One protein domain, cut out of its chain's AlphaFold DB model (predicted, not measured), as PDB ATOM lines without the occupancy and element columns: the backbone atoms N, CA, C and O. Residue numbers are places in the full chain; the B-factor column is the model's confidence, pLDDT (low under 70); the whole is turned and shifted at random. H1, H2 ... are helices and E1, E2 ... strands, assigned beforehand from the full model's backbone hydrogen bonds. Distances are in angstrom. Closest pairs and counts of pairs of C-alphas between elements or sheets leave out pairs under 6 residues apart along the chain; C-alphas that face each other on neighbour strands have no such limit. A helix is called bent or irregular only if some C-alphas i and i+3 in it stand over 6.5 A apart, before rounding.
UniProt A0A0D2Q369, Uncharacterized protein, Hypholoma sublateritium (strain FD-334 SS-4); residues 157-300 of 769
ATOM      1  N   LEU A 157     -37.613 -71.501  56.863       82.31
ATOM      2  CA  LEU A 157     -38.700 -71.986  57.694       82.31
ATOM      3  C   LEU A 157     -38.084 -72.919  58.742       82.31
ATOM      4  O   LEU A 157     -38.192 -74.140  58.656       82.31
ATOM      5  N   ASN A 158     -37.382 -72.337  59.716       83.19
ATOM      6  CA  ASN A 158     -36.533 -73.057  60.676       83.19
ATOM      7  C   ASN A 158     -35.353 -73.761  59.997       83.19
ATOM      8  O   ASN A 158     -34.422 -73.096  59.569       83.19
ATOM      9  N   ASP A 159     -35.386 -75.084  59.873       88.94
ATOM     10  CA  ASP A 159     -34.349 -75.862  59.189       88.94
ATOM     11  C   ASP A 159     -34.737 -76.244  57.755       88.94
ATOM     12  O   ASP A 159     -34.034 -77.030  57.120       88.94
ATOM     13  N   LEU A 160     -35.845 -75.697  57.245       91.69
ATOM     14  CA  LEU A 160     -36.318 -75.867  55.875       91.69
ATOM     15  C   LEU A 160     -36.024 -74.595  55.065       91.69
ATOM     16  O   LEU A 160     -36.598 -73.543  55.327       91.69
ATOM     17  N   THR A 161     -35.149 -74.681  54.068       93.06
ATOM     18  CA  THR A 161     -34.832 -73.575  53.154       93.06
ATOM     19  C   THR A 161     -35.559 -73.783  51.833       93.06
ATOM     20  O   THR A 161     -35.355 -74.807  51.190       93.06
ATOM     21  N   LEU A 162     -36.379 -72.824  51.401       93.56
ATOM     22  CA  LEU A 162     -37.045 -72.889  50.096       93.56
ATOM     23  C   LEU A 162     -36.151 -72.372  48.963       93.56
ATOM     24  O   LEU A 162     -35.379 -71.429  49.157       93.56
ATOM     25  N   SER A 163     -36.329 -72.921  47.760       93.94
ATOM     26  CA  SER A 163     -35.687 -72.424  46.539       93.94
ATOM     27  C   SER A 163     -36.189 -71.017  46.139       93.94
ATOM     28  O   SER A 163     -37.115 -70.442  46.729       93.94
ATOM     29  N   ALA A 164     -35.563 -70.411  45.127       85.25
ATOM     30  CA  ALA A 164     -35.863 -69.040  44.697       85.25
ATOM     31  C   ALA A 164     -37.196 -68.887  43.929       85.25
ATOM     32  O   ALA A 164     -37.713 -67.772  43.811       85.25
ATOM     33  N   GLU A 165     -37.804 -69.981  43.478       91.69
ATOM     34  CA  GLU A 165     -38.920 -69.956  42.519       91.69
ATOM     35  C   GLU A 165     -40.315 -69.873  43.152       91.69
ATOM     36  O   GLU A 165     -41.299 -69.631  42.460       91.69
ATOM     37  N   TRP A 166     -40.414 -70.009  44.474       93.12
ATOM     38  CA  TRP A 166     -41.688 -69.910  45.182       93.12
ATOM     39  C   TRP A 166     -42.332 -68.524  45.074       93.12
ATOM     40  O   TRP A 166     -41.684 -67.502  45.329       93.12
ATOM     41  N   GLN A 167     -43.633 -68.506  44.784       92.69
ATOM     42  CA  GLN A 167     -44.470 -67.308  44.725       92.69
ATOM     43  C   GLN A 167     -45.561 -67.358  45.799       92.69
ATOM     44  O   GLN A 167     -46.107 -68.418  46.084       92.69
ATOM     45  N   LEU A 168     -45.896 -66.218  46.406       90.12
ATOM     46  CA  LEU A 168     -46.987 -66.141  47.381       90.12
ATOM     47  C   LEU A 168     -48.330 -65.933  46.665       90.12
ATOM     48  O   LEU A 168     -48.603 -64.846  46.153       90.12
ATOM     49  N   ASP A 169     -49.201 -66.937  46.704       91.06
ATOM     50  CA  ASP A 169     -50.608 -66.806  46.331       91.06
ATOM     51  C   ASP A 169     -51.392 -66.233  47.518       91.06
ATOM     52  O   ASP A 169     -51.771 -66.927  48.467       91.06
ATOM     53  N   SER A 170     -51.636 -64.923  47.459       86.44
ATOM     54  CA  SER A 170     -52.355 -64.190  48.508       86.44
ATOM     55  C   SER A 170     -53.818 -64.624  48.658       86.44
ATOM     56  O   SER A 170     -54.399 -64.402  49.721       86.44
ATOM     57  N   SER A 171     -54.421 -65.227  47.626       88.38
ATOM     58  CA  SER A 171     -55.822 -65.667  47.662       88.38
ATOM     59  C   SER A 171     -55.992 -66.946  48.480       88.38
ATOM     60  O   SER A 171     -56.929 -67.056  49.269       88.38
ATOM     61  N   GLN A 172     -55.041 -67.873  48.350       84.56
ATOM     62  CA  GLN A 172     -55.029 -69.144  49.079       84.56
ATOM     63  C   GLN A 172     -54.183 -69.103  50.355       84.56
ATOM     64  O   GLN A 172     -54.178 -70.073  51.120       84.56
ATOM     65  N   GLN A 173     -53.469 -67.994  50.580       86.94
ATOM     66  CA  GLN A 173     -52.473 -67.852  51.643       86.94
ATOM     67  C   GLN A 173     -51.459 -69.005  51.605       86.94
ATOM     68  O   GLN A 173     -51.169 -69.647  52.613       86.94
ATOM     69  N   ALA A 174     -50.973 -69.304  50.403       91.06
ATOM     70  CA  ALA A 174     -50.115 -70.444  50.118       91.06
ATOM     71  C   ALA A 174     -48.904 -70.000  49.301       91.06
ATOM     72  O   ALA A 174     -49.005 -69.087  48.483       91.06
ATOM     73  N   TYR A 175     -47.777 -70.679  49.481       92.50
ATOM     74  CA  TYR A 175     -46.671 -70.586  48.539       92.50
ATOM     75  C   TYR A 175     -46.922 -71.567  47.408       92.50
ATOM     76  O   TYR A 175     -47.344 -72.692  47.653       92.50
ATOM     77  N   VAL A 176     -46.705 -71.128  46.179       95.69
ATOM     78  CA  VAL A 176     -47.011 -71.883  44.971       95.69
ATOM     79  C   VAL A 176     -45.786 -71.903  44.075       95.69
ATOM     80  O   VAL A 176     -45.096 -70.890  43.933       95.69
ATOM     81  N   GLN A 177     -45.541 -73.056  43.469       96.56
ATOM     82  CA  GLN A 177     -44.600 -73.224  42.374       96.56
ATOM     83  C   GLN A 177     -45.301 -74.032  41.280       96.56
ATOM     84  O   GLN A 177     -45.849 -75.103  41.539       96.56
ATOM     85  N   GLU A 178     -45.338 -73.486  40.070       96.81
ATOM     86  CA  GLU A 178     -45.893 -74.153  38.893       96.81
ATOM     87  C   GLU A 178     -44.744 -74.617  38.011       96.81
ATOM     88  O   GLU A 178     -43.802 -73.858  37.771       96.81
ATOM     89  N   THR A 179     -44.807 -75.860  37.544       96.12
ATOM     90  CA  THR A 179     -43.753 -76.437  36.710       96.12
ATOM     91  C   THR A 179     -44.329 -77.150  35.497       96.12
ATOM     92  O   THR A 179     -45.381 -77.797  35.549       96.12
ATOM     93  N   ASN A 180     -43.599 -77.033  34.390       95.38
ATOM     94  CA  ASN A 180     -43.876 -77.742  33.151       95.38
ATOM     95  C   ASN A 180     -42.889 -78.899  33.041       95.38
ATOM     96  O   ASN A 180     -41.722 -78.651  32.767       95.38
ATOM     97  N   ASP A 181     -43.386 -80.110  33.283       93.75
ATOM     98  CA  ASP A 181     -42.698 -81.396  33.117       93.75
ATOM     99  C   ASP A 181     -41.217 -81.386  33.529       93.75
ATOM    100  O   ASP A 181     -40.313 -81.204  32.715       93.75
ATOM    101  N   VAL A 182     -40.983 -81.532  34.832       96.88
ATOM    102  CA  VAL A 182     -39.642 -81.514  35.427       96.88
ATOM    103  C   VAL A 182     -39.290 -82.877  36.007       96.88
ATOM    104  O   VAL A 182     -40.164 -83.605  36.474       96.88
ATOM    105  N   GLU A 183     -38.004 -83.202  36.022       97.19
ATOM    106  CA  GLU A 183     -37.470 -84.392  36.682       97.19
ATOM    107  C   GLU A 183     -36.552 -83.946  37.822       97.19
ATOM    108  O   GLU A 183     -35.611 -83.182  37.605       97.19
ATOM    109  N   ASP A 184     -36.874 -84.382  39.040       95.75
ATOM    110  CA  ASP A 184     -36.113 -84.160  40.270       95.75
ATOM    111  C   ASP A 184     -35.708 -82.696  40.529       95.75
ATOM    112  O   ASP A 184     -34.628 -82.403  41.048       95.75
ATOM    113  N   LEU A 185     -36.604 -81.750  40.227       97.56
ATOM    114  CA  LEU A 185     -36.374 -80.333  40.504       97.56
ATOM    115  C   LEU A 185     -36.339 -80.091  42.016       97.56
ATOM    116  O   LEU A 185     -37.316 -80.354  42.718       97.56
ATOM    117  N   GLU A 186     -35.241 -79.532  42.520       97.62
ATOM    118  CA  GLU A 186     -35.121 -79.137  43.923       97.62
ATOM    119  C   GLU A 186     -36.020 -77.933  44.242       97.62
ATOM    120  O   GLU A 186     -35.885 -76.846  43.672       97.62
ATOM    121  N   VAL A 187     -36.904 -78.105  45.223       97.12
ATOM    122  CA  VAL A 187     -37.813 -77.045  45.681       97.12
ATOM    123  C   VAL A 187     -37.522 -76.583  47.104       97.12
ATOM    124  O   VAL A 187     -37.866 -75.454  47.466       97.12
ATOM    125  N   ALA A 188     -36.873 -77.422  47.913       97.00
ATOM    126  CA  ALA A 188     -36.413 -77.059  49.247       97.00
ATOM    127  C   ALA A 188     -35.254 -77.950  49.718       97.00
ATOM    128  O   ALA A 188     -35.096 -79.076  49.261       97.00
ATOM    129  N   THR A 189     -34.495 -77.471  50.700       96.25
ATOM    130  CA  THR A 189     -33.448 -78.222  51.404       96.25
ATOM    131  C   THR A 189     -33.765 -78.276  52.898       96.25
ATOM    132  O   THR A 189     -34.174 -77.271  53.483       96.25
ATOM    133  N   ILE A 190     -33.537 -79.426  53.542       94.94
ATOM    134  CA  ILE A 190     -33.718 -79.619  54.987       94.94
ATOM    135  C   ILE A 190     -32.351 -79.822  55.648       94.94
ATOM    136  O   ILE A 190     -31.665 -80.802  55.375       94.94
ATOM    137  N   LYS A 191     -31.943 -78.928  56.554       91.38
ATOM    138  CA  LYS A 191     -30.599 -78.984  57.161       91.38
ATOM    139  C   LYS A 191     -30.419 -80.185  58.098       91.38
ATOM    140  O   LYS A 191     -29.408 -80.871  58.012       91.38
ATOM    141  N   ASN A 192     -31.400 -80.461  58.962       89.06
ATOM    142  CA  ASN A 192     -31.322 -81.517  59.982       89.06
ATOM    143  C   ASN A 192     -32.655 -82.286  60.115       89.06
ATOM    144  O   ASN A 192     -33.306 -82.214  61.158       89.06
ATOM    145  N   PRO A 193     -33.114 -83.031  59.093       88.38
ATOM    146  CA  PRO A 193     -34.488 -83.545  59.052       88.38
ATOM    147  C   PRO A 193     -34.856 -84.413  60.253       88.38
ATOM    148  O   PRO A 193     -35.951 -84.268  60.782       88.38
ATOM    149  N   SER A 194     -33.950 -85.273  60.726       88.06
ATOM    150  CA  SER A 194     -34.216 -86.168  61.853       88.06
ATOM    151  C   SER A 194     -34.240 -85.460  63.208       88.06
ATOM    152  O   SER A 194     -34.861 -85.982  64.133       88.06
ATOM    153  N   GLN A 195     -33.609 -84.294  63.351       88.62
ATOM    154  CA  GLN A 195     -33.600 -83.528  64.603       88.62
ATOM    155  C   GLN A 195     -34.690 -82.459  64.613       88.62
ATOM    156  O   GLN A 195     -35.361 -82.287  65.624       88.62
ATOM    157  N   SER A 196     -34.903 -81.798  63.477       88.31
ATOM    158  CA  SER A 196     -35.774 -80.628  63.359       88.31
ATOM    159  C   SER A 196     -37.212 -80.978  63.037       88.31
ATOM    160  O   SER A 196     -38.127 -80.261  63.433       88.31
ATOM    161  N   PHE A 197     -37.431 -82.073  62.310       90.94
ATOM    162  CA  PHE A 197     -38.751 -82.418  61.821       90.94
ATOM    163  C   PHE A 197     -39.088 -83.875  62.071       90.94
ATOM    164  O   PHE A 197     -38.266 -84.775  62.252       90.94
ATOM    165  N   ARG A 198     -40.384 -84.098  62.072       89.62
ATOM    166  CA  ARG A 198     -40.972 -85.384  61.825       89.62
ATOM    167  C   ARG A 198     -41.691 -85.309  60.495       89.62
ATOM    168  O   ARG A 198     -42.562 -84.462  60.313       89.62
ATOM    169  N   THR A 199     -41.324 -86.211  59.602       93.00
ATOM    170  CA  THR A 199     -41.813 -86.194  58.232       93.00
ATOM    171  C   THR A 199     -42.825 -87.304  58.019       93.00
ATOM    172  O   THR A 199     -42.586 -88.446  58.408       93.00
ATOM    173  N   TRP A 200     -43.933 -86.964  57.373       94.19
ATOM    174  CA  TRP A 200     -44.900 -87.912  56.840       94.19
ATOM    175  C   TRP A 200     -44.957 -87.783  55.326       94.19
ATOM    176  O   TRP A 200     -45.016 -86.669  54.810       94.19
ATOM    177  N   ALA A 201     -44.984 -88.917  54.632       96.06
ATOM    178  CA  ALA A 201     -45.222 -88.987  53.198       96.06
ATOM    179  C   ALA A 201     -46.567 -89.668  52.936       96.06
ATOM    180  O   ALA A 201     -46.783 -90.816  53.335       96.06
ATOM    181  N   LEU A 202     -47.477 -88.943  52.283       96.50
ATOM    182  CA  LEU A 202     -48.796 -89.443  51.908       96.50
ATOM    183  C   LEU A 202     -48.803 -89.765  50.415       96.50
ATOM    184  O   LEU A 202     -48.610 -88.876  49.585       96.50
ATOM    185  N   GLY A 203     -49.037 -91.028  50.074       95.69
ATOM    186  CA  GLY A 203     -49.307 -91.474  48.711       95.69
ATOM    187  C   GLY A 203     -50.799 -91.681  48.466       95.69
ATOM    188  O   GLY A 203     -51.605 -91.695  49.397       95.69
ATOM    189  N   LYS A 204     -51.171 -91.922  47.204       92.31
ATOM    190  CA  LYS A 204     -52.564 -92.202  46.800       92.31
ATOM    191  C   LYS A 204     -53.170 -93.416  47.521       92.31
ATOM    192  O   LYS A 204     -54.365 -93.432  47.782       92.31
ATOM    193  N   ASN A 205     -52.332 -94.394  47.874       87.38
ATOM    194  CA  ASN A 205     -52.747 -95.676  48.454       87.38
ATOM    195  C   ASN A 205     -52.407 -95.824  49.948       87.38
ATOM    196  O   ASN A 205     -52.598 -96.899  50.511       87.38
ATOM    197  N   GLY A 206     -51.876 -94.779  50.587       91.06
ATOM    198  CA  GLY A 206     -51.520 -94.794  52.004       91.06
ATOM    199  C   GLY A 206     -50.149 -94.205  52.306       91.06
ATOM    200  O   GLY A 206     -49.584 -93.457  51.505       91.06
ATOM    201  N   PHE A 207     -49.647 -94.485  53.507       90.31
ATOM    202  CA  PHE A 207     -48.354 -93.981  53.962       90.31
ATOM    203  C   PHE A 207     -47.213 -94.563  53.137       90.31
ATOM    204  O   PHE A 207     -47.190 -95.764  52.867       90.31
ATOM    205  N   ILE A 208     -46.240 -93.719  52.798       89.06
ATOM    206  CA  ILE A 208     -45.016 -94.156  52.131       89.06
ATOM    207  C   ILE A 208     -43.883 -94.165  53.157       89.06
ATOM    208  O   ILE A 208     -43.608 -93.155  53.803       89.06
ATOM    209  N   SER A 209     -43.255 -95.327  53.343       86.81
ATOM    210  CA  SER A 209     -42.127 -95.497  54.267       86.81
ATOM    211  C   SER A 209     -40.854 -94.843  53.734       86.81
ATOM    212  O   SER A 209     -40.122 -94.196  54.479       86.81
ATOM    213  N   ASN A 210     -40.617 -94.992  52.433       88.25
ATOM    214  CA  ASN A 210     -39.574 -94.279  51.715       88.25
ATOM    215  C   ASN A 210     -40.157 -92.919  51.346       88.25
ATOM    216  O   ASN A 210     -41.257 -92.859  50.812       88.25
ATOM    217  N   LEU A 211     -39.471 -91.821  51.643       93.31
ATOM    218  CA  LEU A 211     -39.975 -90.477  51.354       93.31
ATOM    219  C   LEU A 211     -39.900 -90.170  49.845       93.31
ATOM    220  O   LEU A 211     -39.328 -89.164  49.458       93.31
ATOM    221  N   THR A 212     -40.416 -91.042  48.982       95.88
ATOM    222  CA  THR A 212     -40.356 -90.949  47.522       95.88
ATOM    223  C   THR A 212     -41.744 -91.103  46.918       95.88
ATOM    224  O   THR A 212     -42.597 -91.802  47.465       95.88
ATOM    225  N   ASN A 213     -41.975 -90.458  45.775       96.25
ATOM    226  CA  ASN A 213     -43.236 -90.529  45.027       96.25
ATOM    227  C   ASN A 213     -44.491 -90.185  45.858       96.25
ATOM    228  O   ASN A 213     -45.578 -90.727  45.634       96.25
ATOM    229  N   ALA A 214     -44.351 -89.286  46.832       97.56
ATOM    230  CA  ALA A 214     -45.447 -88.828  47.671       97.56
ATOM    231  C   ALA A 214     -46.308 -87.793  46.941       97.56
ATOM    232  O   ALA A 214     -45.815 -86.996  46.150       97.56
ATOM    233  N   SER A 215     -47.607 -87.767  47.226       97.94
ATOM    234  CA  SER A 215     -48.496 -86.685  46.781       97.94
ATOM    235  C   SER A 215     -48.469 -85.513  47.762       97.94
ATOM    236  O   SER A 215     -48.611 -84.363  47.352       97.94
ATOM    237  N   ALA A 216     -48.233 -85.788  49.049       98.19
ATOM    238  CA  ALA A 216     -48.003 -84.765  50.061       98.19
ATOM    239  C   ALA A 216     -46.855 -85.146  51.006       98.19
ATOM    240  O   ALA A 216     -46.735 -86.304  51.415       98.19
ATOM    241  N   LEU A 217     -46.043 -84.157  51.384       97.69
ATOM    242  CA  LEU A 217     -45.038 -84.259  52.442       97.69
ATOM    243  C   LEU A 217     -45.422 -83.318  53.581       97.69
ATOM    244  O   LEU A 217     -45.628 -82.124  53.369       97.69
ATOM    245  N   ILE A 218     -45.507 -83.851  54.795       96.12
ATOM    246  CA  ILE A 218     -45.876 -83.090  55.989       96.12
ATOM    247  C   ILE A 218     -44.687 -83.078  56.939       96.12
ATOM    248  O   ILE A 218     -44.267 -84.128  57.424       96.12
ATOM    249  N   PHE A 219     -44.179 -81.889  57.235       94.44
ATOM    250  CA  PHE A 219     -43.085 -81.653  58.166       94.44
ATOM    251  C   PHE A 219     -43.648 -81.066  59.455       94.44
ATOM    252  O   PHE A 219     -43.952 -79.876  59.535       94.44
ATOM    253  N   VAL A 220     -43.789 -81.917  60.466       91.44
ATOM    254  CA  VAL A 220     -44.185 -81.527  61.820       91.44
ATOM    255  C   VAL A 220     -42.914 -81.178  62.592       91.44
ATOM    256  O   VAL A 220     -42.089 -82.072  62.794       91.44
ATOM    257  N   PRO A 221     -42.701 -79.923  63.017       88.06
ATOM    258  CA  PRO A 221     -41.509 -79.558  63.767       88.06
ATOM    259  C   PRO A 221     -41.377 -80.397  65.035       88.06
ATOM    260  O   PRO A 221     -42.339 -80.590  65.785       88.06
ATOM    261  N   LYS A 222     -40.175 -80.919  65.260       84.94
ATOM    262  CA  LYS A 222     -39.792 -81.449  66.560       84.94
ATOM    263  C   LYS A 222     -39.511 -80.260  67.459       84.94
ATOM    264  O   LYS A 222     -38.938 -79.262  67.030       84.94
ATOM    265  N   GLU A 223     -39.949 -80.365  68.700       69.69
ATOM    266  CA  GLU A 223     -39.629 -79.374  69.715       69.69
ATOM    267  C   GLU A 223     -38.113 -79.408  69.912       69.69
ATOM    268  O   GLU A 223     -37.566 -80.363  70.463       69.69
ATOM    269  N   ALA A 224     -37.413 -78.403  69.392       64.44
ATOM    270  CA  ALA A 224     -36.036 -78.196  69.783       64.44
ATOM    271  C   ALA A 224     -36.085 -77.670  71.217       64.44
ATOM    272  O   ALA A 224     -36.706 -76.639  71.469       64.44
ATOM    273  N   GLU A 225     -35.419 -78.356  72.150       61.53
ATOM    274  CA  GLU A 225     -35.415 -78.050  73.596       61.53
ATOM    275  C   GLU A 225     -35.087 -76.584  73.945       61.53
ATOM    276  O   GLU A 225     -35.226 -76.168  75.090       61.53
ATOM    277  N   LYS A 226     -34.614 -75.797  72.972       66.94
ATOM    278  CA  LYS A 226     -34.117 -74.431  73.137       66.94
ATOM    279  C   LYS A 226     -34.848 -73.385  72.295       66.94
ATOM    280  O   LYS A 226     -34.489 -72.210  72.362       66.94
ATOM    281  N   THR A 227     -35.821 -73.760  71.462       69.56
ATOM    282  CA  THR A 227     -36.516 -72.780  70.613       69.56
ATOM    283  C   THR A 227     -37.759 -72.254  71.311       69.56
ATOM    284  O   THR A 227     -38.729 -72.978  71.494       69.56
ATOM    285  N   GLN A 228     -37.755 -70.964  71.647       76.69
ATOM    286  CA  GLN A 228     -38.925 -70.298  72.231       76.69
ATOM    287  C   GLN A 228     -40.048 -70.051  71.213       76.69
ATOM    288  O   GLN A 228     -41.204 -69.882  71.596       76.69
ATOM    289  N   ALA A 229     -39.712 -69.992  69.923       81.88
ATOM    290  CA  ALA A 229     -40.681 -69.842  68.846       81.88
ATOM    291  C   ALA A 229     -41.370 -71.182  68.579       81.88
ATOM    292  O   ALA A 229     -40.689 -72.186  68.370       81.88
ATOM    293  N   LEU A 230     -42.703 -71.190  68.561       80.75
ATOM    294  CA  LEU A 230     -43.453 -72.364  68.134       80.75
ATOM    295  C   LEU A 230     -43.544 -72.356  66.608       80.75
ATOM    296  O   LEU A 230     -43.949 -71.373  65.983       80.75
ATOM    297  N   CYS A 231     -43.152 -73.473  66.013       84.75
ATOM    298  CA  CYS A 231     -43.057 -73.623  64.570       84.75
ATOM    299  C   CYS A 231     -44.298 -74.354  64.052       84.75
ATOM    300  O   CYS A 231     -44.585 -75.434  64.561       84.75
ATOM    301  N   PRO A 232     -45.034 -73.827  63.060       88.81
ATOM    302  CA  PRO A 232     -46.190 -74.534  62.524       88.81
ATOM    303  C   PRO A 232     -45.767 -75.775  61.735       88.81
ATOM    304  O   PRO A 232     -44.643 -75.871  61.239       88.81
ATOM    305  N   THR A 233     -46.703 -76.699  61.552       91.75
ATOM    306  CA  THR A 233     -46.541 -77.805  60.603       91.75
ATOM    307  C   THR A 233     -46.586 -77.295  59.168       91.75
ATOM    308  O   THR A 233     -47.511 -76.577  58.778       91.75
ATOM    309  N   TYR A 234     -45.591 -77.700  58.378       93.94
ATOM    310  CA  TYR A 234     -45.464 -77.355  56.965       93.94
ATOM    311  C   TYR A 234     -45.964 -78.505  56.098       93.94
ATOM    312  O   TYR A 234     -45.567 -79.650  56.306       93.94
ATOM    313  N   ILE A 235     -46.812 -78.209  55.117       96.19
ATOM    314  CA  ILE A 235     -47.347 -79.214  54.196       96.19
ATOM    315  C   ILE A 235     -47.020 -78.822  52.765       96.19
ATOM    316  O   ILE A 235     -47.506 -77.799  52.283       96.19
ATOM    317  N   PHE A 236     -46.235 -79.663  52.098       97.62
ATOM    318  CA  PHE A 236     -46.066 -79.652  50.653       97.62
ATOM    319  C   PHE A 236     -47.118 -80.564  50.039       97.62
ATOM    320  O   PHE A 236     -47.266 -81.712  50.456       97.62
ATOM    321  N   ALA A 237     -47.837 -80.056  49.051       98.06
ATOM    322  CA  ALA A 237     -48.933 -80.749  48.401       98.06
ATOM    323  C   ALA A 237     -48.792 -80.597  46.883       98.06
ATOM    324  O   ALA A 237     -48.884 -79.495  46.335       98.06
ATOM    325  N   ALA A 238     -48.511 -81.711  46.211       98.25
ATOM    326  CA  ALA A 238     -48.351 -81.779  44.768       98.25
ATOM    327  C   ALA A 238     -49.693 -82.079  44.096       98.25
ATOM    328  O   ALA A 238     -50.474 -82.891  44.592       98.25
ATOM    329  N   SER A 239     -49.956 -81.437  42.958       98.00
ATOM    330  CA  SER A 239     -51.102 -81.766  42.104       98.00
ATOM    331  C   SER A 239     -51.008 -83.200  41.541       98.00
ATOM    332  O   SER A 239     -49.917 -83.765  41.519       98.00
ATOM    333  N   PRO A 240     -52.088 -83.792  40.995       96.94
ATOM    334  CA  PRO A 240     -52.160 -85.236  40.713       96.94
ATOM    335  C   PRO A 240     -51.128 -85.824  39.731       96.94
ATOM    336  O   PRO A 240     -50.896 -87.038  39.777       96.94
ATOM    337  N   ASN A 241     -50.541 -84.982  38.868       97.19
ATOM    338  CA  ASN A 241     -49.523 -85.322  37.858       97.19
ATOM    339  C   ASN A 241     -48.090 -84.976  38.302       97.19
ATOM    340  O   ASN A 241     -47.164 -84.979  37.493       97.19
ATOM    341  N   MET A 242     -47.919 -84.655  39.581       97.81
ATOM    342  CA  MET A 242     -46.651 -84.316  40.199       97.81
ATOM    343  C   MET A 242     -46.450 -85.191  41.436       97.81
ATOM    344  O   MET A 242     -47.400 -85.592  42.113       97.81
ATOM    345  N   THR A 243     -45.195 -85.493  41.725       97.88
ATOM    346  CA  THR A 243     -44.780 -86.292  42.874       97.88
ATOM    347  C   THR A 243     -43.693 -85.574  43.654       97.88
ATOM    348  O   THR A 243     -42.980 -84.734  43.110       97.88
ATOM    349  N   LEU A 244     -43.600 -85.892  44.941       98.38
ATOM    350  CA  LEU A 244     -42.656 -85.336  45.896       98.38
ATOM    351  C   LEU A 244     -41.716 -86.429  46.384       98.38
ATOM    352  O   LEU A 244     -42.162 -87.520  46.748       98.38
ATOM    353  N   SER A 245     -40.438 -86.097  46.488       97.94
ATOM    354  CA  SER A 245     -39.433 -86.973  47.071       97.94
ATOM    355  C   SER A 245     -38.520 -86.189  48.012       97.94
ATOM    356  O   SER A 245     -38.330 -84.986  47.861       97.94
ATOM    357  N   VAL A 246     -37.963 -86.864  49.011       97.19
ATOM    358  CA  VAL A 246     -36.886 -86.368  49.866       97.19
ATOM    359  C   VAL A 246     -35.672 -87.241  49.597       97.19
ATOM    360  O   VAL A 246     -35.674 -88.436  49.898       97.19
ATOM    361  N   SER A 247     -34.643 -86.649  48.998       96.12
ATOM    362  CA  SER A 247     -33.404 -87.348  48.676       96.12
ATOM    363  C   SER A 247     -32.594 -87.670  49.942       96.12
ATOM    364  O   SER A 247     -32.788 -87.035  50.983       96.12
ATOM    365  N   PRO A 248     -31.621 -88.598  49.871       94.56
ATOM    366  CA  PRO A 248     -30.694 -88.866  50.976       94.56
ATOM    367  C   PRO A 248     -29.869 -87.645  51.416       94.56
ATOM    368  O   PRO A 248     -29.395 -87.599  52.546       94.56
ATOM    369  N   ASN A 249     -29.728 -86.645  50.539       95.75
ATOM    370  CA  ASN A 249     -29.065 -85.371  50.833       95.75
ATOM    371  C   ASN A 249     -30.023 -84.343  51.455       95.75
ATOM    372  O   ASN A 249     -29.698 -83.160  51.530       95.75
ATOM    373  N   ASN A 250     -31.203 -84.789  51.892       96.38
ATOM    374  CA  ASN A 250     -32.246 -83.981  52.516       96.38
ATOM    375  C   ASN A 250     -32.807 -82.884  51.595       96.38
ATOM    376  O   ASN A 250     -33.294 -81.855  52.070       96.38
ATOM    377  N   LEU A 251     -32.748 -83.109  50.281       97.31
ATOM    378  CA  LEU A 251     -33.357 -82.232  49.285       97.31
ATOM    379  C   LEU A 251     -34.792 -82.685  49.050       97.31
ATOM    380  O   LEU A 251     -35.026 -83.862  48.783       97.31
ATOM    381  N   VAL A 252     -35.739 -81.763  49.135       97.75
ATOM    382  CA  VAL A 252     -37.110 -81.979  48.682       97.75
ATOM    383  C   VAL A 252     -37.136 -81.709  47.184       97.75
ATOM    384  O   VAL A 252     -36.918 -80.572  46.755       97.75
ATOM    385  N   THR A 253     -37.390 -82.749  46.402       98.12
ATOM    386  CA  THR A 253     -37.480 -82.686  44.944       98.12
ATOM    387  C   THR A 253     -38.900 -82.955  44.471       98.12
ATOM    388  O   THR A 253     -39.692 -83.611  45.162       98.12
ATOM    389  N   ILE A 254     -39.226 -82.433  43.291       98.12
ATOM    390  CA  ILE A 254     -40.480 -82.710  42.595       98.12
ATOM    391  C   ILE A 254     -40.227 -83.278  41.205       98.12
ATOM    392  O   ILE A 254     -39.300 -82.849  40.520       98.12
ATOM    393  N   SER A 255     -41.103 -84.187  40.783       98.12
ATOM    394  CA  SER A 255     -41.076 -84.785  39.445       98.12
ATOM    395  C   SER A 255     -42.481 -84.812  38.846       98.12
ATOM    396  O   SER A 255     -43.443 -85.165  39.538       98.12
ATOM    397  N   GLY A 256     -42.606 -84.434  37.574       97.62
ATOM    398  CA  GLY A 256     -43.857 -84.331  36.822       97.62
ATOM    399  C   GLY A 256     -44.259 -82.891  36.483       97.62
ATOM    400  O   GLY A 256     -43.443 -81.968  36.490       97.62
ATOM    401  N   SER A 257     -45.539 -82.693  36.171       97.44
ATOM    402  CA  SER A 257     -46.093 -81.397  35.752       97.44
ATOM    403  C   SER A 257     -47.269 -80.974  36.629       97.44
ATOM    404  O   SER A 257     -48.042 -81.807  37.112       97.44
ATOM    405  N   GLY A 258     -47.417 -79.664  36.830       97.25
ATOM    406  CA  GLY A 258     -48.566 -79.086  37.517       97.25
ATOM    407  C   GLY A 258     -48.188 -78.080  38.596       97.25
ATOM    408  O   GLY A 258     -47.299 -77.252  38.412       97.25
ATOM    409  N   ARG A 259     -48.917 -78.123  39.712       97.31
ATOM    410  CA  ARG A 259     -48.873 -77.108  40.766       97.31
ATOM    411  C   ARG A 259     -48.478 -77.721  42.103       97.31
ATOM    412  O   ARG A 259     -49.200 -78.549  42.664       97.31
ATOM    413  N   LEU A 260     -47.366 -77.243  42.641       97.81
ATOM    414  CA  LEU A 260     -46.930 -77.491  44.004       97.81
ATOM    415  C   LEU A 260     -47.425 -76.365  44.911       97.81
ATOM    416  O   LEU A 260     -47.261 -75.189  44.583       97.81
ATOM    417  N   ILE A 261     -47.992 -76.713  46.065       97.00
ATOM    418  CA  ILE A 261     -48.316 -75.741  47.111       97.00
ATOM    419  C   ILE A 261     -47.599 -76.083  48.417       97.00
ATOM    420  O   ILE A 261     -47.487 -77.249  48.788       97.00
ATOM    421  N   LEU A 262     -47.152 -75.053  49.128       95.81
ATOM    422  CA  LEU A 262     -46.649 -75.118  50.493       95.81
ATOM    423  C   LEU A 262     -47.556 -74.275  51.385       95.81
ATOM    424  O   LEU A 262     -47.723 -73.069  51.169       95.81
ATOM    425  N   ARG A 263     -48.153 -74.916  52.392       93.69
ATOM    426  CA  ARG A 263     -49.090 -74.273  53.322       93.69
ATOM    427  C   ARG A 263     -48.742 -74.575  54.771       93.69
ATOM    428  O   ARG A 263     -48.203 -75.630  55.099       93.69
ATOM    429  N   THR A 264     -49.115 -73.636  55.630       92.12
ATOM    430  CA  THR A 264     -49.238 -73.833  57.076       92.12
ATOM    431  C   THR A 264     -50.681 -73.542  57.463       92.12
ATOM    432  O   THR A 264     -51.394 -72.843  56.737       92.12
ATOM    433  N   LYS A 265     -51.140 -74.117  58.573       89.69
ATOM    434  CA  LYS A 265     -52.507 -73.901  59.035       89.69
ATOM    435  C   LYS A 265     -52.618 -72.556  59.762       89.69
ATOM    436  O   LYS A 265     -51.866 -72.305  60.703       89.69
ATOM    437  N   ASP A 266     -53.596 -71.738  59.380       84.56
ATOM    438  CA  ASP A 266     -54.004 -70.570  60.170       84.56
ATOM    439  C   ASP A 266     -54.705 -71.028  61.468       84.56
ATOM    440  O   ASP A 266     -55.490 -71.979  61.460       84.56
ATOM    441  N   GLU A 267     -54.444 -70.347  62.585       79.75
ATOM    442  CA  GLU A 267     -55.024 -70.644  63.906       79.75
ATOM    443  C   GLU A 267     -56.560 -70.609  63.884       79.75
ATOM    444  O   GLU A 267     -57.222 -71.382  64.583       79.75
ATOM    445  N   LEU A 268     -57.133 -69.728  63.056       83.81
ATOM    446  CA  LEU A 268     -58.581 -69.543  62.931       83.81
ATOM    447  C   LEU A 268     -59.253 -70.561  62.003       83.81
ATOM    448  O   LEU A 268     -60.482 -70.669  62.004       83.81
ATOM    449  N   GLN A 269     -58.481 -71.281  61.187       88.12
ATOM    450  CA  GLN A 269     -59.035 -72.244  60.245       88.12
ATOM    451  C   GLN A 269     -59.444 -73.529  60.977       88.12
ATOM    452  O   GLN A 269     -58.786 -73.970  61.919       88.12
ATOM    453  N   ASP A 270     -60.521 -74.177  60.537       93.50
ATOM    454  CA  ASP A 270     -60.853 -75.518  61.016       93.50
ATOM    455  C   ASP A 270     -59.775 -76.531  60.552       93.50
ATOM    456  O   ASP A 270     -59.416 -76.526  59.368       93.50
ATOM    457  N   PRO A 271     -59.211 -77.371  61.450       93.88
ATOM    458  CA  PRO A 271     -58.168 -78.325  61.078       93.88
ATOM    459  C   PRO A 271     -58.614 -79.338  60.014       93.88
ATOM    460  O   PRO A 271     -57.821 -79.659  59.130       93.88
ATOM    461  N   ALA A 272     -59.860 -79.821  60.069       95.56
ATOM    462  CA  ALA A 272     -60.354 -80.806  59.111       95.56
ATOM    463  C   ALA A 272     -60.528 -80.177  57.731       95.56
ATOM    464  O   ALA A 272     -59.963 -80.678  56.762       95.56
ATOM    465  N   ALA A 273     -61.200 -79.025  57.656       96.19
ATOM    466  CA  ALA A 273     -61.393 -78.301  56.402       96.19
ATOM    467  C   ALA A 273     -60.057 -77.911  55.745       96.19
ATOM    468  O   ALA A 273     -59.928 -77.935  54.521       96.19
ATOM    469  N   PHE A 274     -59.043 -77.559  56.546       95.69
ATOM    470  CA  PHE A 274     -57.691 -77.316  56.043       95.69
ATOM    471  C   PHE A 274     -57.102 -78.560  55.368       95.69
ATOM    472  O   PHE A 274     -56.615 -78.468  54.241       95.69
ATOM    473  N   VAL A 275     -57.175 -79.728  56.013       96.62
ATOM    474  CA  VAL A 275     -56.628 -80.965  55.438       96.62
ATOM    475  C   VAL A 275     -57.451 -81.474  54.261       96.62
ATOM    476  O   VAL A 275     -56.867 -81.956  53.298       96.62
ATOM    477  N   GLU A 276     -58.770 -81.313  54.266       96.69
ATOM    478  CA  GLU A 276     -59.624 -81.636  53.114       96.69
ATOM    479  C   GLU A 276     -59.229 -80.836  51.867       96.69
ATOM    480  O   GLU A 276     -59.147 -81.404  50.779       96.69
ATOM    481  N   GLN A 277     -58.892 -79.549  52.015       96.38
ATOM    482  CA  GLN A 277     -58.368 -78.744  50.904       96.38
ATOM    483  C   GLN A 277     -57.043 -79.295  50.367       96.38
ATOM    484  O   GLN A 277     -56.846 -79.349  49.154       96.38
ATOM    485  N   ILE A 278     -56.138 -79.712  51.259       96.94
ATOM    486  CA  ILE A 278     -54.866 -80.337  50.875       96.94
ATOM    487  C   ILE A 278     -55.112 -81.663  50.145       96.94
ATOM    488  O   ILE A 278     -54.540 -81.893  49.082       96.94
ATOM    489  N   MET A 279     -55.979 -82.521  50.686       97.00
ATOM    490  CA  MET A 279     -56.294 -83.818  50.088       97.00
ATOM    491  C   MET A 279     -56.945 -83.659  48.714       97.00
ATOM    492  O   MET A 279     -56.561 -84.360  47.781       97.00
ATOM    493  N   SER A 280     -57.855 -82.692  48.564       96.94
ATOM    494  CA  SER A 280     -58.480 -82.365  47.281       96.94
ATOM    495  C   SER A 280     -57.457 -81.882  46.248       96.94
ATOM    496  O   SER A 280     -57.480 -82.351  45.112       96.94
ATOM    497  N   HIS A 281     -56.509 -81.017  46.637       97.19
ATOM    498  CA  HIS A 281     -55.430 -80.558  45.745       97.19
ATOM    499  C   HIS A 281     -54.556 -81.716  45.243       97.19
ATOM    500  O   HIS A 281     -54.187 -81.759  44.070       97.19
ATOM    501  N   CYS A 282     -54.256 -82.674  46.121       97.38
ATOM    502  CA  CYS A 282     -53.415 -83.830  45.813       97.38
ATOM    503  C   CYS A 282     -54.150 -85.017  45.171       97.38
ATOM    504  O   CYS A 282     -53.500 -86.007  44.827       97.38
ATOM    505  N   ASN A 283     -55.478 -84.953  45.029       96.81
ATOM    506  CA  ASN A 283     -56.327 -86.096  44.671       96.81
ATOM    507  C   ASN A 283     -56.104 -87.313  45.597       96.81
ATOM    508  O   ASN A 283     -55.913 -88.449  45.157       96.81
ATOM    509  N   LEU A 284     -56.082 -87.047  46.903       96.06
ATOM    510  CA  LEU A 284     -55.950 -88.033  47.977       96.06
ATOM    511  C   LEU A 284     -57.324 -88.530  48.459       96.06
ATOM    512  O   LEU A 284     -57.556 -88.667  49.657       96.06
ATOM    513  N   ASP A 285     -58.228 -88.857  47.532       93.69
ATOM    514  CA  ASP A 285     -59.571 -89.392  47.837       93.69
ATOM    515  C   ASP A 285     -59.525 -90.719  48.623       93.69
ATOM    516  O   ASP A 285     -60.486 -91.131  49.279       93.69
ATOM    517  N   GLY A 286     -58.370 -91.388  48.572       92.00
ATOM    518  CA  GLY A 286     -58.015 -92.566  49.352       92.00
ATOM    519  C   GLY A 286     -57.649 -92.276  50.811       92.00
ATOM    520  O   GLY A 286     -56.945 -93.079  51.408       92.00
ATOM    521  N   TRP A 287     -58.062 -91.158  51.406       94.38
ATOM    522  CA  TRP A 287     -57.770 -90.819  52.803       94.38
ATOM    523  C   TRP A 287     -59.027 -90.377  53.549       94.38
ATOM    524  O   TRP A 287     -59.944 -89.800  52.972       94.38
ATOM    525  N   ASN A 288     -59.080 -90.663  54.851       92.75
ATOM    526  CA  ASN A 288     -60.157 -90.238  55.740       92.75
ATOM    527  C   ASN A 288     -59.593 -89.499  56.955       92.75
ATOM    528  O   ASN A 288     -58.575 -89.899  57.528       92.75
ATOM    529  N   ILE A 289     -60.324 -88.478  57.396       94.06
ATOM    530  CA  ILE A 289     -60.130 -87.848  58.701       94.06
ATOM    531  C   ILE A 289     -60.940 -88.654  59.719       94.06
ATOM    532  O   ILE A 289     -62.166 -88.688  59.647       94.06
ATOM    533  N   LEU A 290     -60.259 -89.333  60.644       91.94
ATOM    534  CA  LEU A 290     -60.911 -90.112  61.704       91.94
ATOM    535  C   LEU A 290     -61.342 -89.234  62.881       91.94
ATOM    536  O   LEU A 290     -62.324 -89.538  63.552       91.94
ATOM    537  N   ALA A 291     -60.599 -88.157  63.133       91.75
ATOM    538  CA  ALA A 291     -60.904 -87.179  64.165       91.75
ATOM    539  C   ALA A 291     -60.250 -85.831  63.850       91.75
ATOM    540  O   ALA A 291     -59.220 -85.765  63.172       91.75
ATOM    541  N   SER A 292     -60.847 -84.763  64.368       92.06
ATOM    542  CA  SER A 292     -60.355 -83.393  64.275       92.06
ATOM    543  C   SER A 292     -60.708 -82.660  65.559       92.06
ATOM    544  O   SER A 292     -61.831 -82.784  66.046       92.06
ATOM    545  N   ASP A 293     -59.762 -81.893  66.088       88.81
ATOM    546  CA  ASP A 293     -59.981 -81.064  67.266       88.81
ATOM    547  C   ASP A 293     -59.505 -79.632  66.993       88.81
ATOM    548  O   ASP A 293     -58.327 -79.362  66.742       88.81
ATOM    549  N   ILE A 294     -60.458 -78.696  67.022       88.69
ATOM    550  CA  ILE A 294     -60.222 -77.265  66.797       88.69
ATOM    551  C   ILE A 294     -59.413 -76.656  67.946       88.69
ATOM    552  O   ILE A 294     -58.599 -75.767  67.702       88.69
ATOM    553  N   LYS A 295     -59.623 -77.103  69.189       83.38
ATOM    554  CA  LYS A 295     -58.895 -76.591  70.356       83.38
ATOM    555  C   LYS A 295     -57.446 -77.041  70.303       83.38
ATOM    556  O   LYS A 295     -56.561 -76.202  70.398       83.38
ATOM    557  N   GLU A 296     -57.236 -78.331  70.069       82.94
ATOM    558  CA  GLU A 296     -55.905 -78.942  69.988       82.94
ATOM    559  C   GLU A 296     -55.201 -78.652  68.655       82.94
ATOM    560  O   GLU A 296     -54.019 -78.948  68.495       82.94
ATOM    561  N   GLN A 297     -55.916 -78.065  67.688       88.31
ATOM    562  CA  GLN A 297     -55.401 -77.729  66.363       88.31
ATOM    563  C   GLN A 297     -54.752 -78.948  65.692       88.31
ATOM    564  O   GLN A 297     -53.642 -78.866  65.159       88.31
ATOM    565  N   ALA A 298     -55.448 -80.082  65.725       91.06
ATOM    566  CA  ALA A 298     -54.900 -81.357  65.294       91.06
ATOM    567  C   ALA A 298     -55.937 -82.208  64.545       91.06
ATOM    568  O   ALA A 298     -57.146 -82.004  64.676       91.06
ATOM    569  N   VAL A 299     -55.452 -83.176  63.766       93.62
ATOM    570  CA  VAL A 299     -56.273 -84.190  63.084       93.62
ATOM    571  C   VAL A 299     -55.642 -85.574  63.171       93.62
ATOM    572  O   VAL A 299     -54.428 -85.717  63.320       93.62
ATOM    573  N   VAL A 300     -56.474 -86.597  63.000       93.69
ATOM    574  CA  VAL A 300     -56.054 -87.985  62.806       93.69
ATOM    575  C   VAL A 300     -56.431 -88.427  61.399       93.69
ATOM    576  O   VAL A 300     -57.608 -88.396  61.037       93.69
TER     577      VAL A 300
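AT A GLANCE: This is residues 157 to 300 of the 769 residues of an uncharacterized protein of Hypholoma sublateritium (strain FD-334 SS-4) (UniProt A0A0D2Q369). A strongly twisted sheet of eight strands is folded back on itself, its two long strands E3 and E8 running side by side as a bent ribbon; H2 covers E6 of this sheet, and the small hairpin of E9 and E10 packs on H2. E1 and E2 lie along one side of E3, E6 and E7 along the far side of E8, with E5 and E4 following E6. The printed part has 144 residues with two named helices and ten named strands, in the order E1 E2 E3 H1 E4 E5 E6 E7 E8 H2 E9 E10; both sheets are antiparallel, the larger one branched, and the class is mostly strand. The whole is compact, with a radius of gyration of the C-alphas of 14.5 A, and rounded, spanning 41 by 35 by 33 A.

HOW THE PARTS SIT: E3, residues 174 to 190, bends by 144 degrees at residue 182, and its antiparallel neighbour E8, residues 251 to 263, bends by 137 degrees at residue 257; N 179 and O 258 are 3.0 A apart, within hydrogen-bond range. On the other side of E3 lie E2, residues 167 to 169, with N 167 and O 176 at 2.9 A, and E1, residues 160 to 162, with N 161 and O 189 at 2.8 A. Beside E8 lie E7, residues 242 to 246, with N 243 and O 255 at 2.8 A, and E6, residues 234 to 238, with N 237 and O 261 at 2.8 A. E4, residues 197 to 203, E5, residues 216 to 221, and E6 form a meander, each strand the antiparallel neighbour of the one before; N 200 and O 218 are 2.9 A apart, N 217 and O 236 also 2.9 A. H1, residues 193 to 196, only grazes this sheet. H2, residues 271 to 282, is on the sheet at a height of 9.4 A, over E6 and along the strands, at 4 degrees to E6 on the local plane; their closest C-alphas, of Ala 238 and Cys 282, are 5.6 A apart. E9, residues 287 to 293, and E10, residues 298 to 300, form a hairpin, with N 290 and O 300 at 2.8 A; the closest C-alphas of H2 and E9, of Ala 272 and Ser 292, are 5.8 A apart. Every O i to N i+4 pair in H2 is within hydrogen-bond range; H1 is too short for one.

IN THESE COORDINATES: E1 begins at C-alpha 160, (-36.318, -75.867, 55.875). E3 measures 19.4 A, E4 19.1 A, E8 18.1 A, E9 17.6 A and H2 16.9 A. E10 ends at C-alpha 300, (-56.054, -87.985, 62.806).

THE WHOLE: The farthest C-alphas, of Asp 181 and Lys 226, are 41.5 A apart. The printed part has no cut. The links E4 to E5 and E5 to E6 are long, 12 residues each. Mean pLDDT of the printed part is 92.0; residues 223 to 227 are under 70.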